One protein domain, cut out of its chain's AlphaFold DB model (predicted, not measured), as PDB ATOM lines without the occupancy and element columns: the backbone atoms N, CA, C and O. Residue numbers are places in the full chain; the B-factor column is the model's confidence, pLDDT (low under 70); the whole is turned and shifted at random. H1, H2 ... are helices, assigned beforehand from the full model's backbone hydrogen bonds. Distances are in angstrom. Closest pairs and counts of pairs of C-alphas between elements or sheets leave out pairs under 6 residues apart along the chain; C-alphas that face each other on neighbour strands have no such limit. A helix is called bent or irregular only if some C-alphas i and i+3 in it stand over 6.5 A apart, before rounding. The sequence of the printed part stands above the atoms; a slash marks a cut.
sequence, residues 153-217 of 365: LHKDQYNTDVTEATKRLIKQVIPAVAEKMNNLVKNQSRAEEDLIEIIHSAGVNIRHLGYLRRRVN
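AT A GLANCE: This is residues 153 to 217 of the 365 residues of the protein "eIF3_p135 domain-containing protein" of Acanthamoeba castellanii str. Neff (UniProt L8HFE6). One long, bent helix, H1, makes the length of this model; the chain then turns and folds back, bringing two short helices, H2 and H3, near its second arm, H1b, with H3 packed on that arm close to the bend. Much of the first arm sticks out: residues 153 to 168, of which 155 to 168 belong to H1, stand free, as do residues 186 to 191 at the turn. Without these stretches the body spans 25 by 17 by 15 A. The printed part has 65 residues with three named helices, in the order H1, H2, H3, and no named strand; its class is all helix. The whole is loose, with a radius of gyration of the C-alphas of 14.5 A, and spans 52 by 18 by 15 A.

HOW THE PARTS SIT: Start at Lys 155, where H1, residues 155 to 186, begins; it was assigned by its hydrogen bonds as one helix, but it is bent, with C-alphas 171 and 174 lying 6.7 A apart. Its arms are H1a, residues 155 to 171, and H1b, residues 174 to 186, at a shallow tilt of 27 degrees. A short link of 8 residues leads to H2, residues 195 to 201, which is close to H1b but not clearly touching; their closest C-alphas, Val 177 and Ile 199, are 7.2 A apart. H2 and H1b run opposite ways at a steep tilt of 47 degrees, while H2 and H1a are apart. A tight link of 4 residues brings you to H3, residues 206 to 213, which touches residues 174 to 178 of H1b alone. The closest C-alphas of H1b and H3, those of Ile 174 and Leu 212, are 6.0 A apart, and the two run the same way at a steep tilt of 62 degrees. H3 is irregular, with C-alphas 207 and 210 lying 7.6 A apart. Every O i to N i+4 pair is within hydrogen-bond range in H1a and H2, against 8 of 9 in H1b and 2 of 4 in H3.

IN THESE COORDINATES: Find C-alpha 155 at (-24.448, 29.806, -44.107); from there H1a runs 23.9 A to C-alpha 171. H1b runs 19.3 A from C-alpha 174 to C-alpha 186 at (-26.577, 33.437, 0.927). H2 and H3 are short, and H3 ends at C-alpha 213, at (-35.955, 34.010, -14.330).

THE WHOLE: Look to Leu 153 and Gln 188 for the two C-alphas farthest apart, 52.6 A. The printed part has no cut, and neither link is long. Mean pLDDT of the printed part is 90.9; residues 188 to 192 are under 70.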
ATOM      1  N   LEU A 153     -21.692  31.111 -48.770       95.94
ATOM      2  CA  LEU A 153     -21.540  29.699 -49.136       95.94
ATOM      3  C   LEU A 153     -21.546  28.778 -47.905       95.94
ATOM      4  O   LEU A 153     -21.932  27.620 -48.020       95.94
ATOM      5  N   HIS A 154     -21.167  29.293 -46.731       94.62
ATOM      6  CA  HIS A 154     -21.064  28.531 -45.483       94.62
ATOM      7  C   HIS A 154     -22.213  28.806 -44.505       94.62
ATOM      8  O   HIS A 154     -22.132  28.433 -43.334       94.62
ATOM      9  N   LYS A 155     -23.308  29.430 -44.964       90.88
ATOM     10  CA  LYS A 155     -24.448  29.806 -44.107       90.88
ATOM     11  C   LYS A 155     -24.978  28.642 -43.258       90.88
ATOM     12  O   LYS A 155     -25.329  28.849 -42.103       90.88
ATOM     13  N   ASP A 156     -25.015  27.428 -43.805       90.69
ATOM     14  CA  ASP A 156     -25.594  26.262 -43.128       90.69
ATOM     15  C   ASP A 156     -24.709  25.790 -41.965       90.69
ATOM     16  O   ASP A 156     -25.220  25.418 -40.904       90.69
ATOM     17  N   GLN A 157     -23.385  25.900 -42.126       93.31
ATOM     18  CA  GLN A 157     -22.427  25.655 -41.052       93.31
ATOM     19  C   GLN A 157     -22.581  26.703 -39.946       93.31
ATOM     20  O   GLN A 157     -22.828  26.340 -38.800       93.31
ATOM     21  N   TYR A 158     -22.568  27.998 -40.283       90.50
ATOM     22  CA  TYR A 158     -22.744  29.063 -39.286       90.50
ATOM     23  C   TYR A 158     -24.075  28.958 -38.535       90.50
ATOM     24  O   TYR A 158     -24.138  29.180 -37.327       90.50
ATOM     25  N   ASN A 159     -25.148  28.582 -39.229       88.50
ATOM     26  CA  ASN A 159     -26.456  28.365 -38.622       88.50
ATOM     27  C   ASN A 159     -26.442  27.187 -37.641       88.50
ATOM     28  O   ASN A 159     -27.073  27.254 -36.578       88.50
ATOM     29  N   THR A 160     -25.711  26.123 -37.976       91.19
ATOM     30  CA  THR A 160     -25.501  24.967 -37.103       91.19
ATOM     31  C   THR A 160     -24.697  25.370 -35.868       91.19
ATOM     32  O   THR A 160     -25.164  25.127 -34.753       91.19
ATOM     33  N   ASP A 161     -23.588  26.087 -36.044       93.12
ATOM     34  CA  ASP A 161     -22.731  26.570 -34.955       93.12
ATOM     35  C   ASP A 161     -23.503  27.494 -34.005       93.12
ATOM     36  O   ASP A 161     -23.467  27.340 -32.783       93.12
ATOM     37  N   VAL A 162     -24.285  28.431 -34.549       91.31
ATOM     38  CA  VAL A 162     -25.140  29.330 -33.760       91.31
ATOM     39  C   VAL A 162     -26.212  28.551 -33.003       91.31
ATOM     40  O   VAL A 162     -26.511  28.854 -31.840       91.31
ATOM     41  N   THR A 163     -26.799  27.539 -33.638       89.31
ATOM     42  CA  THR A 163     -27.798  26.672 -33.009       89.31
ATOM     43  C   THR A 163     -27.183  25.877 -31.861       89.31
ATOM     44  O   THR A 163     -27.778  25.785 -30.784       89.31
ATOM     45  N   GLU A 164     -25.992  25.318 -32.054       92.44
ATOM     46  CA  GLU A 164     -25.259  24.585 -31.029       92.44
ATOM     47  C   GLU A 164     -24.837  25.494 -29.872       92.44
ATOM     48  O   GLU A 164     -25.134  25.192 -28.712       92.44
ATOM     49  N   ALA A 165     -24.265  26.662 -30.169       94.06
ATOM     50  CA  ALA A 165     -23.904  27.668 -29.175       94.06
ATOM     51  C   ALA A 165     -25.125  28.111 -28.354       94.06
ATOM     52  O   ALA A 165     -25.058  28.217 -27.128       94.06
ATOM     53  N   THR A 166     -26.279  28.290 -28.999       92.25
ATOM     54  CA  THR A 166     -27.531  28.650 -28.314       92.25
ATOM     55  C   THR A 166     -28.050  27.510 -27.444       92.25
ATOM     56  O   THR A 166     -28.498  27.743 -26.317       92.25
ATOM     57  N   LYS A 167     -27.954  26.258 -27.912       92.19
ATOM     58  CA  LYS A 167     -28.270  25.075 -27.095       92.19
ATOM     59  C   LYS A 167     -27.366  25.016 -25.864       92.19
ATOM     60  O   LYS A 167     -27.881  24.798 -24.767       92.19
ATOM     61  N   ARG A 168     -26.060  25.251 -26.020       95.94
ATOM     62  CA  ARG A 168     -25.085  25.296 -24.920       95.94
ATOM     63  C   ARG A 168     -25.401  26.417 -23.929       95.94
ATOM     64  O   ARG A 168     -25.472  26.160 -22.728       95.94
ATOM     65  N   LEU A 169     -25.688  27.625 -24.417       95.50
ATOM     66  CA  LEU A 169     -26.089  28.772 -23.598       95.50
ATOM     67  C   LEU A 169     -27.305  28.435 -22.719       95.50
ATOM     68  O   LEU A 169     -27.276  28.640 -21.508       95.50
ATOM     69  N   ILE A 170     -28.366  27.880 -23.315       93.94
ATOM     70  CA  ILE A 170     -29.620  27.588 -22.604       93.94
ATOM     71  C   ILE A 170     -29.473  26.415 -21.627       93.94
ATOM     72  O   ILE A 170     -30.059  26.459 -20.543       93.94
ATOM     73  N   LYS A 171     -28.739  25.364 -22.013       94.31
ATOM     74  CA  LYS A 171     -28.641  24.116 -21.241       94.31
ATOM     75  C   LYS A 171     -27.547  24.117 -20.178       94.31
ATOM     76  O   LYS A 171     -27.692  23.380 -19.214       94.31
ATOM     77  N   GLN A 172     -26.477  24.887 -20.356       96.50
ATOM     78  CA  GLN A 172     -25.305  24.845 -19.473       96.50
ATOM     79  C   GLN A 172     -25.057  26.201 -18.811       96.50
ATOM     80  O   GLN A 172     -25.101  26.310 -17.588       96.50
ATOM     81  N   VAL A 173     -24.875  27.255 -19.610       97.81
ATOM     82  CA  VAL A 173     -24.449  28.570 -19.099       97.81
ATOM     83  C   VAL A 173     -25.535  29.225 -18.243       97.81
ATOM     84  O   VAL A 173     -25.263  29.640 -17.122       97.81
ATOM     85  N   ILE A 174     -26.783  29.295 -18.722       97.06
ATOM     86  CA  ILE A 174     -27.882  29.925 -17.968       97.06
ATOM     87  C   ILE A 174     -28.131  29.227 -16.617       97.06
ATOM     88  O   ILE A 174     -28.270  29.939 -15.622       97.06
ATOM     89  N   PRO A 175     -28.200  27.882 -16.528       97.69
ATOM     90  CA  PRO A 175     -28.272  27.191 -15.240       97.69
ATOM     91  C   PRO A 175     -27.111  27.519 -14.297       97.69
ATOM     92  O   PRO A 175     -27.372  27.855 -13.145       97.69
ATOM     93  N   ALA A 176     -25.868  27.516 -14.788       97.50
ATOM     94  CA  ALA A 176     -24.696  27.843 -13.974       97.50
ATOM     95  C   ALA A 176     -24.743  29.289 -13.440       97.50
ATOM     96  O   ALA A 176     -24.462  29.544 -12.269       97.50
ATOM     97  N   VAL A 177     -25.173  30.246 -14.269       97.38
ATOM     98  CA  VAL A 177     -25.377  31.644 -13.845       97.38
ATOM     99  C   VAL A 177     -26.487  31.750 -12.804       97.38
ATOM    100  O   VAL A 177     -26.333  32.468 -11.818       97.38
ATOM    101  N   ALA A 178     -27.592  31.024 -12.989       97.19
ATOM    102  CA  ALA A 178     -28.690  31.018 -12.028       97.19
ATOM    103  C   ALA A 178     -28.243  30.493 -10.656       97.19
ATOM    104  O   ALA A 178     -28.583  31.080  -9.630       97.19
ATOM    105  N   GLU A 179     -27.450  29.423 -10.636       96.50
ATOM    106  CA  GLU A 179     -26.875  28.865  -9.415       96.50
ATOM    107  C   GLU A 179     -25.919  29.849  -8.732       96.50
ATOM    108  O   GLU A 179     -26.064  30.111  -7.535       96.50
ATOM    109  N   LYS A 180     -25.012  30.471  -9.498       94.94
ATOM    110  CA  LYS A 180     -24.122  31.527  -8.997       94.94
ATOM    111  C   LYS A 180     -24.921  32.643  -8.318       94.94
ATOM    112  O   LYS A 180     -24.630  32.993  -7.177       94.94
ATOM    113  N   MET A 181     -25.969  33.147  -8.972       94.50
ATOM    114  CA  MET A 181     -26.845  34.176  -8.403       94.50
ATOM    115  C   MET A 181     -27.544  33.708  -7.120       94.50
ATOM    116  O   MET A 181     -27.576  34.426  -6.124       94.50
ATOM    117  N   ASN A 182     -28.070  32.483  -7.105       94.25
ATOM    118  CA  ASN A 182     -28.737  31.928  -5.927       94.25
ATOM    119  C   ASN A 182     -27.790  31.796  -4.724       94.25
ATOM    120  O   ASN A 182     -28.231  31.939  -3.581       94.25
ATOM    121  N   ASN A 183     -26.502  31.559  -4.974       92.56
ATOM    122  CA  ASN A 183     -25.478  31.495  -3.939       92.56
ATOM    123  C   ASN A 183     -25.043  32.885  -3.442       92.56
ATOM    124  O   ASN A 183     -24.774  33.027  -2.250       92.56
ATOM    125  N   LEU A 184     -25.082  33.934  -4.277       90.56
ATOM    126  CA  LEU A 184     -24.802  35.315  -3.840       90.56
ATOM    127  C   LEU A 184     -25.782  35.805  -2.761       90.56
ATOM    128  O   LEU A 184     -25.377  36.493  -1.825       90.56
ATOM    129  N   VAL A 185     -27.055  35.392  -2.820       84.62
ATOM    130  CA  VAL A 185     -28.055  35.735  -1.787       84.62
ATOM    131  C   VAL A 185     -27.647  35.224  -0.404       84.62
ATOM    132  O   VAL A 185     -27.917  35.890   0.597       84.62
ATOM    133  N   LYS A 186     -26.993  34.057  -0.338       82.56
ATOM    134  CA  LYS A 186     -26.577  33.437   0.927       82.56
ATOM    135  C   LYS A 186     -25.448  34.217   1.600       82.56
ATOM    136  O   LYS A 186     -25.379  34.236   2.824       82.56
ATOM    137  N   ASN A 187     -24.613  34.894   0.814       80.00
ATOM    138  CA  ASN A 187     -23.365  35.467   1.304       80.00
ATOM    139  C   ASN A 187     -23.490  36.880   1.889       80.00
ATOM    140  O   ASN A 187     -22.494  37.355   2.414       80.00
ATOM    141  N   GLN A 188     -24.671  37.523   1.851       65.69
ATOM    142  CA  GLN A 188     -25.064  38.791   2.522       65.69
ATOM    143  C   GLN A 188     -24.079  39.987   2.507       65.69
ATOM    144  O   GLN A 188     -24.407  41.055   3.033       65.69
ATOM    145  N   SER A 189     -22.908  39.883   1.883       59.41
ATOM    146  CA  SER A 189     -21.935  40.952   1.756       59.41
ATOM    147  C   SER A 189     -22.485  41.961   0.757       59.41
ATOM    148  O   SER A 189     -22.461  41.738  -0.446       59.41
ATOM    149  N   ARG A 190     -23.029  43.033   1.331       52.84
ATOM    150  CA  ARG A 190     -23.710  44.239   0.823       52.84
ATOM    151  C   ARG A 190     -23.250  44.906  -0.485       52.84
ATOM    152  O   ARG A 190     -23.742  45.994  -0.769       52.84
ATOM    153  N   ALA A 191     -22.359  44.331  -1.281       58.59
ATOM    154  CA  ALA A 191     -22.221  44.778  -2.655       58.59
ATOM    155  C   ALA A 191     -23.470  44.305  -3.409       58.59
ATOM    156  O   ALA A 191     -23.615  43.124  -3.719       58.59
ATOM    157  N   GLU A 192     -24.418  45.218  -3.629       68.81
ATOM    158  CA  GLU A 192     -25.432  45.070  -4.670       68.81
ATOM    159  C   GLU A 192     -24.692  45.039  -6.009       68.81
ATOM    160  O   GLU A 192     -24.571  46.048  -6.695       68.81
ATOM    161  N   GLU A 193     -24.098  43.892  -6.334       75.25
ATOM    162  CA  GLU A 193     -23.593  43.648  -7.674       75.25
ATOM    163  C   GLU A 193     -24.763  43.844  -8.635       75.25
ATOM    164  O   GLU A 193     -25.855  43.297  -8.427       75.25
ATOM    165  N   ASP A 194     -24.547  44.666  -9.662       87.56
ATOM    166  CA  ASP A 194     -25.568  44.921 -10.661       87.56
ATOM    167  C   ASP A 194     -25.919  43.585 -11.324       87.56
ATOM    168  O   ASP A 194     -25.086  42.923 -11.952       87.56
ATOM    169  N   LEU A 195     -27.179  43.173 -11.168       90.38
ATOM    170  CA  LEU A 195     -27.755  41.987 -11.795       90.38
ATOM    171  C   LEU A 195     -27.356  41.891 -13.274       90.38
ATOM    172  O   LEU A 195     -27.070  40.805 -13.781       90.38
ATOM    173  N   ILE A 196     -27.345  43.029 -13.967       90.75
ATOM    174  CA  ILE A 196     -27.029  43.114 -15.389       90.75
ATOM    175  C   ILE A 196     -25.550  42.799 -15.637       90.75
ATOM    176  O   ILE A 196     -25.232  42.099 -16.600       90.75
ATOM    177  N   GLU A 197     -24.651  43.247 -14.764       92.81
ATOM    178  CA  GLU A 197     -23.214  42.982 -14.854       92.81
ATOM    179  C   GLU A 197     -22.900  41.495 -14.646       92.81
ATOM    180  O   GLU A 197     -22.148  40.905 -15.427       92.81
ATOM    181  N   ILE A 198     -23.550  40.835 -13.679       94.12
ATOM    182  CA  ILE A 198     -23.409  39.383 -13.464       94.12
ATOM    183  C   ILE A 198     -23.848  38.605 -14.714       94.12
ATOM    184  O   ILE A 198     -23.184  37.662 -15.144       94.12
ATOM    185  N   ILE A 199     -24.969  39.000 -15.317       95.62
ATOM    186  CA  ILE A 199     -25.526  38.325 -16.494       95.62
ATOM    187  C   ILE A 199     -24.631  38.545 -17.724       95.62
ATOM    188  O   ILE A 199     -24.342  37.596 -18.458       95.62
ATOM    189  N   HIS A 200     -24.164  39.776 -17.946       94.62
ATOM    190  CA  HIS A 200     -23.304  40.111 -19.079       94.62
ATOM    191  C   HIS A 200     -21.893  39.537 -18.955       94.62
ATOM    192  O   HIS A 200     -21.360  39.059 -19.954       94.62
ATOM    193  N   SER A 201     -21.304  39.529 -17.755       96.06
ATOM    194  CA  SER A 201     -19.979  38.934 -17.522       96.06
ATOM    195  C   SER A 201     -19.956  37.432 -17.812       96.06
ATOM    196  O   SER A 201     -18.933  36.901 -18.229       96.06
ATOM    197  N   ALA A 202     -21.099  36.753 -17.687       96.62
ATOM    198  CA  ALA A 202     -21.263  35.358 -18.081       96.62
ATOM    199  C   ALA A 202     -21.601  35.149 -19.574       96.62
ATOM    200  O   ALA A 202     -21.887  34.026 -19.990       96.62
ATOM    201  N   GLY A 203     -21.632  36.213 -20.382       96.00
ATOM    202  CA  GLY A 203     -21.977  36.145 -21.806       96.00
ATOM    203  C   GLY A 203     -23.457  35.855 -22.084       96.00
ATOM    204  O   GLY A 203     -23.825  35.521 -23.212       96.00
ATOM    205  N   VAL A 204     -24.338  35.974 -21.084       96.69
ATOM    206  CA  VAL A 204     -25.767  35.707 -21.267       96.69
ATOM    207  C   VAL A 204     -26.441  36.927 -21.883       96.69
ATOM    208  O   VAL A 204     -26.566  37.988 -21.274       96.69
ATOM    209  N   ASN A 205     -26.948  36.775 -23.107       95.00
ATOM    210  CA  ASN A 205     -27.724  37.837 -23.733       95.00
ATOM    211  C   ASN A 205     -29.050  38.044 -22.980       95.00
ATOM    212  O   ASN A 205     -29.850  37.122 -22.827       95.00
ATOM    213  N   ILE A 206     -29.336  39.288 -22.604       93.19
ATOM    214  CA  ILE A 206     -30.562  39.745 -21.928       93.19
ATOM    215  C   ILE A 206     -31.878  39.453 -22.673       93.19
ATOM    216  O   ILE A 206     -32.964  39.671 -22.137       93.19
ATOM    217  N   ARG A 207     -31.848  38.954 -23.916       93.56
ATOM    218  CA  ARG A 207     -33.037  38.340 -24.545       93.56
ATOM    219  C   ARG A 207     -33.467  37.042 -23.847       93.56
ATOM    220  O   ARG A 207     -34.640  36.694 -23.883       93.56
ATOM    221  N   HIS A 208     -32.548  36.366 -23.160       95.62
ATOM    222  CA  HIS A 208     -32.789  35.103 -22.463       95.62
ATOM    223  C   HIS A 208     -33.174  35.275 -20.985       95.62
ATOM    224  O   HIS A 208     -33.233  34.285 -20.256       95.62
ATOM    225  N   LEU A 209     -33.507  36.495 -20.537       96.50
ATOM    226  CA  LEU A 209     -33.943  36.750 -19.156       96.50
ATOM    227  C   LEU A 209     -35.139  35.888 -18.731       96.50
ATOM    228  O   LEU A 209     -35.211  35.485 -17.576       96.50
ATOM    229  N   GLY A 210     -36.038  35.532 -19.654       96.06
ATOM    230  CA  GLY A 210     -37.144  34.619 -19.353       96.06
ATOM    231  C   GLY A 210     -36.689  33.215 -18.938       96.06
ATOM    232  O   GLY A 210     -37.257  32.646 -18.007       96.06
ATOM    233  N   TYR A 211     -35.632  32.683 -19.564       95.44
ATOM    234  CA  TYR A 211     -35.042  31.390 -19.194       95.44
ATOM    235  C   TYR A 211     -34.312  31.467 -17.851       95.44
ATOM    236  O   TYR A 211     -34.413  30.542 -17.047       95.44
ATOM    237  N   LEU A 212     -33.598  32.569 -17.598       96.75
ATOM    238  CA  LEU A 212     -32.887  32.790 -16.340       96.75
ATOM    239  C   LEU A 212     -33.862  32.955 -15.167       96.75
ATOM    240  O   LEU A 212     -33.715  32.294 -14.142       96.75
ATOM    241  N   ARG A 213     -34.923  33.756 -15.346       96.81
ATOM    242  CA  ARG A 213     -35.955  34.010 -14.330       96.81
ATOM    243  C   ARG A 213     -36.566  32.727 -13.771       96.81
ATOM    244  O   ARG A 213     -36.889  32.679 -12.597       96.81
ATOM    245  N   ARG A 214     -36.735  31.686 -14.586       95.19
ATOM    246  CA  ARG A 214     -37.323  30.414 -14.130       95.19
ATOM    247  C   ARG A 214     -36.400  29.594 -13.221       95.19
ATOM    248  O   ARG A 214     -36.889  28.681 -12.568       95.19
ATOM    249  N   ARG A 215     -35.097  29.883 -13.206       96.06
ATOM    250  CA  ARG A 215     -34.077  29.082 -12.504       96.06
ATOM    251  C   ARG A 215     -33.506  29.755 -11.258       96.06
ATOM    252  O   ARG A 215     -32.826  29.101 -10.473       96.06
ATOM    253  N   VAL A 216     -33.767  31.044 -11.070       96.44
ATOM    254  CA  VAL A 216     -33.305  31.788  -9.892       96.44
ATOM    255  C   VAL A 216     -34.348  31.785  -8.770       96.44
ATOM    256  O   VAL A 216     -35.538  31.559  -9.004       96.44
ATOM    257  N   ASN A 217     -33.901  32.079  -7.552       95.62
ATOM    258  CA  ASN A 217     -34.724  32.239  -6.355       95.62
ATOM    259  C   ASN A 217     -35.672  33.441  -6.467       95.62
ATOM    260  O   ASN A 217     -35.386  34.406  -7.175       95.62
TER     261      ASN A 217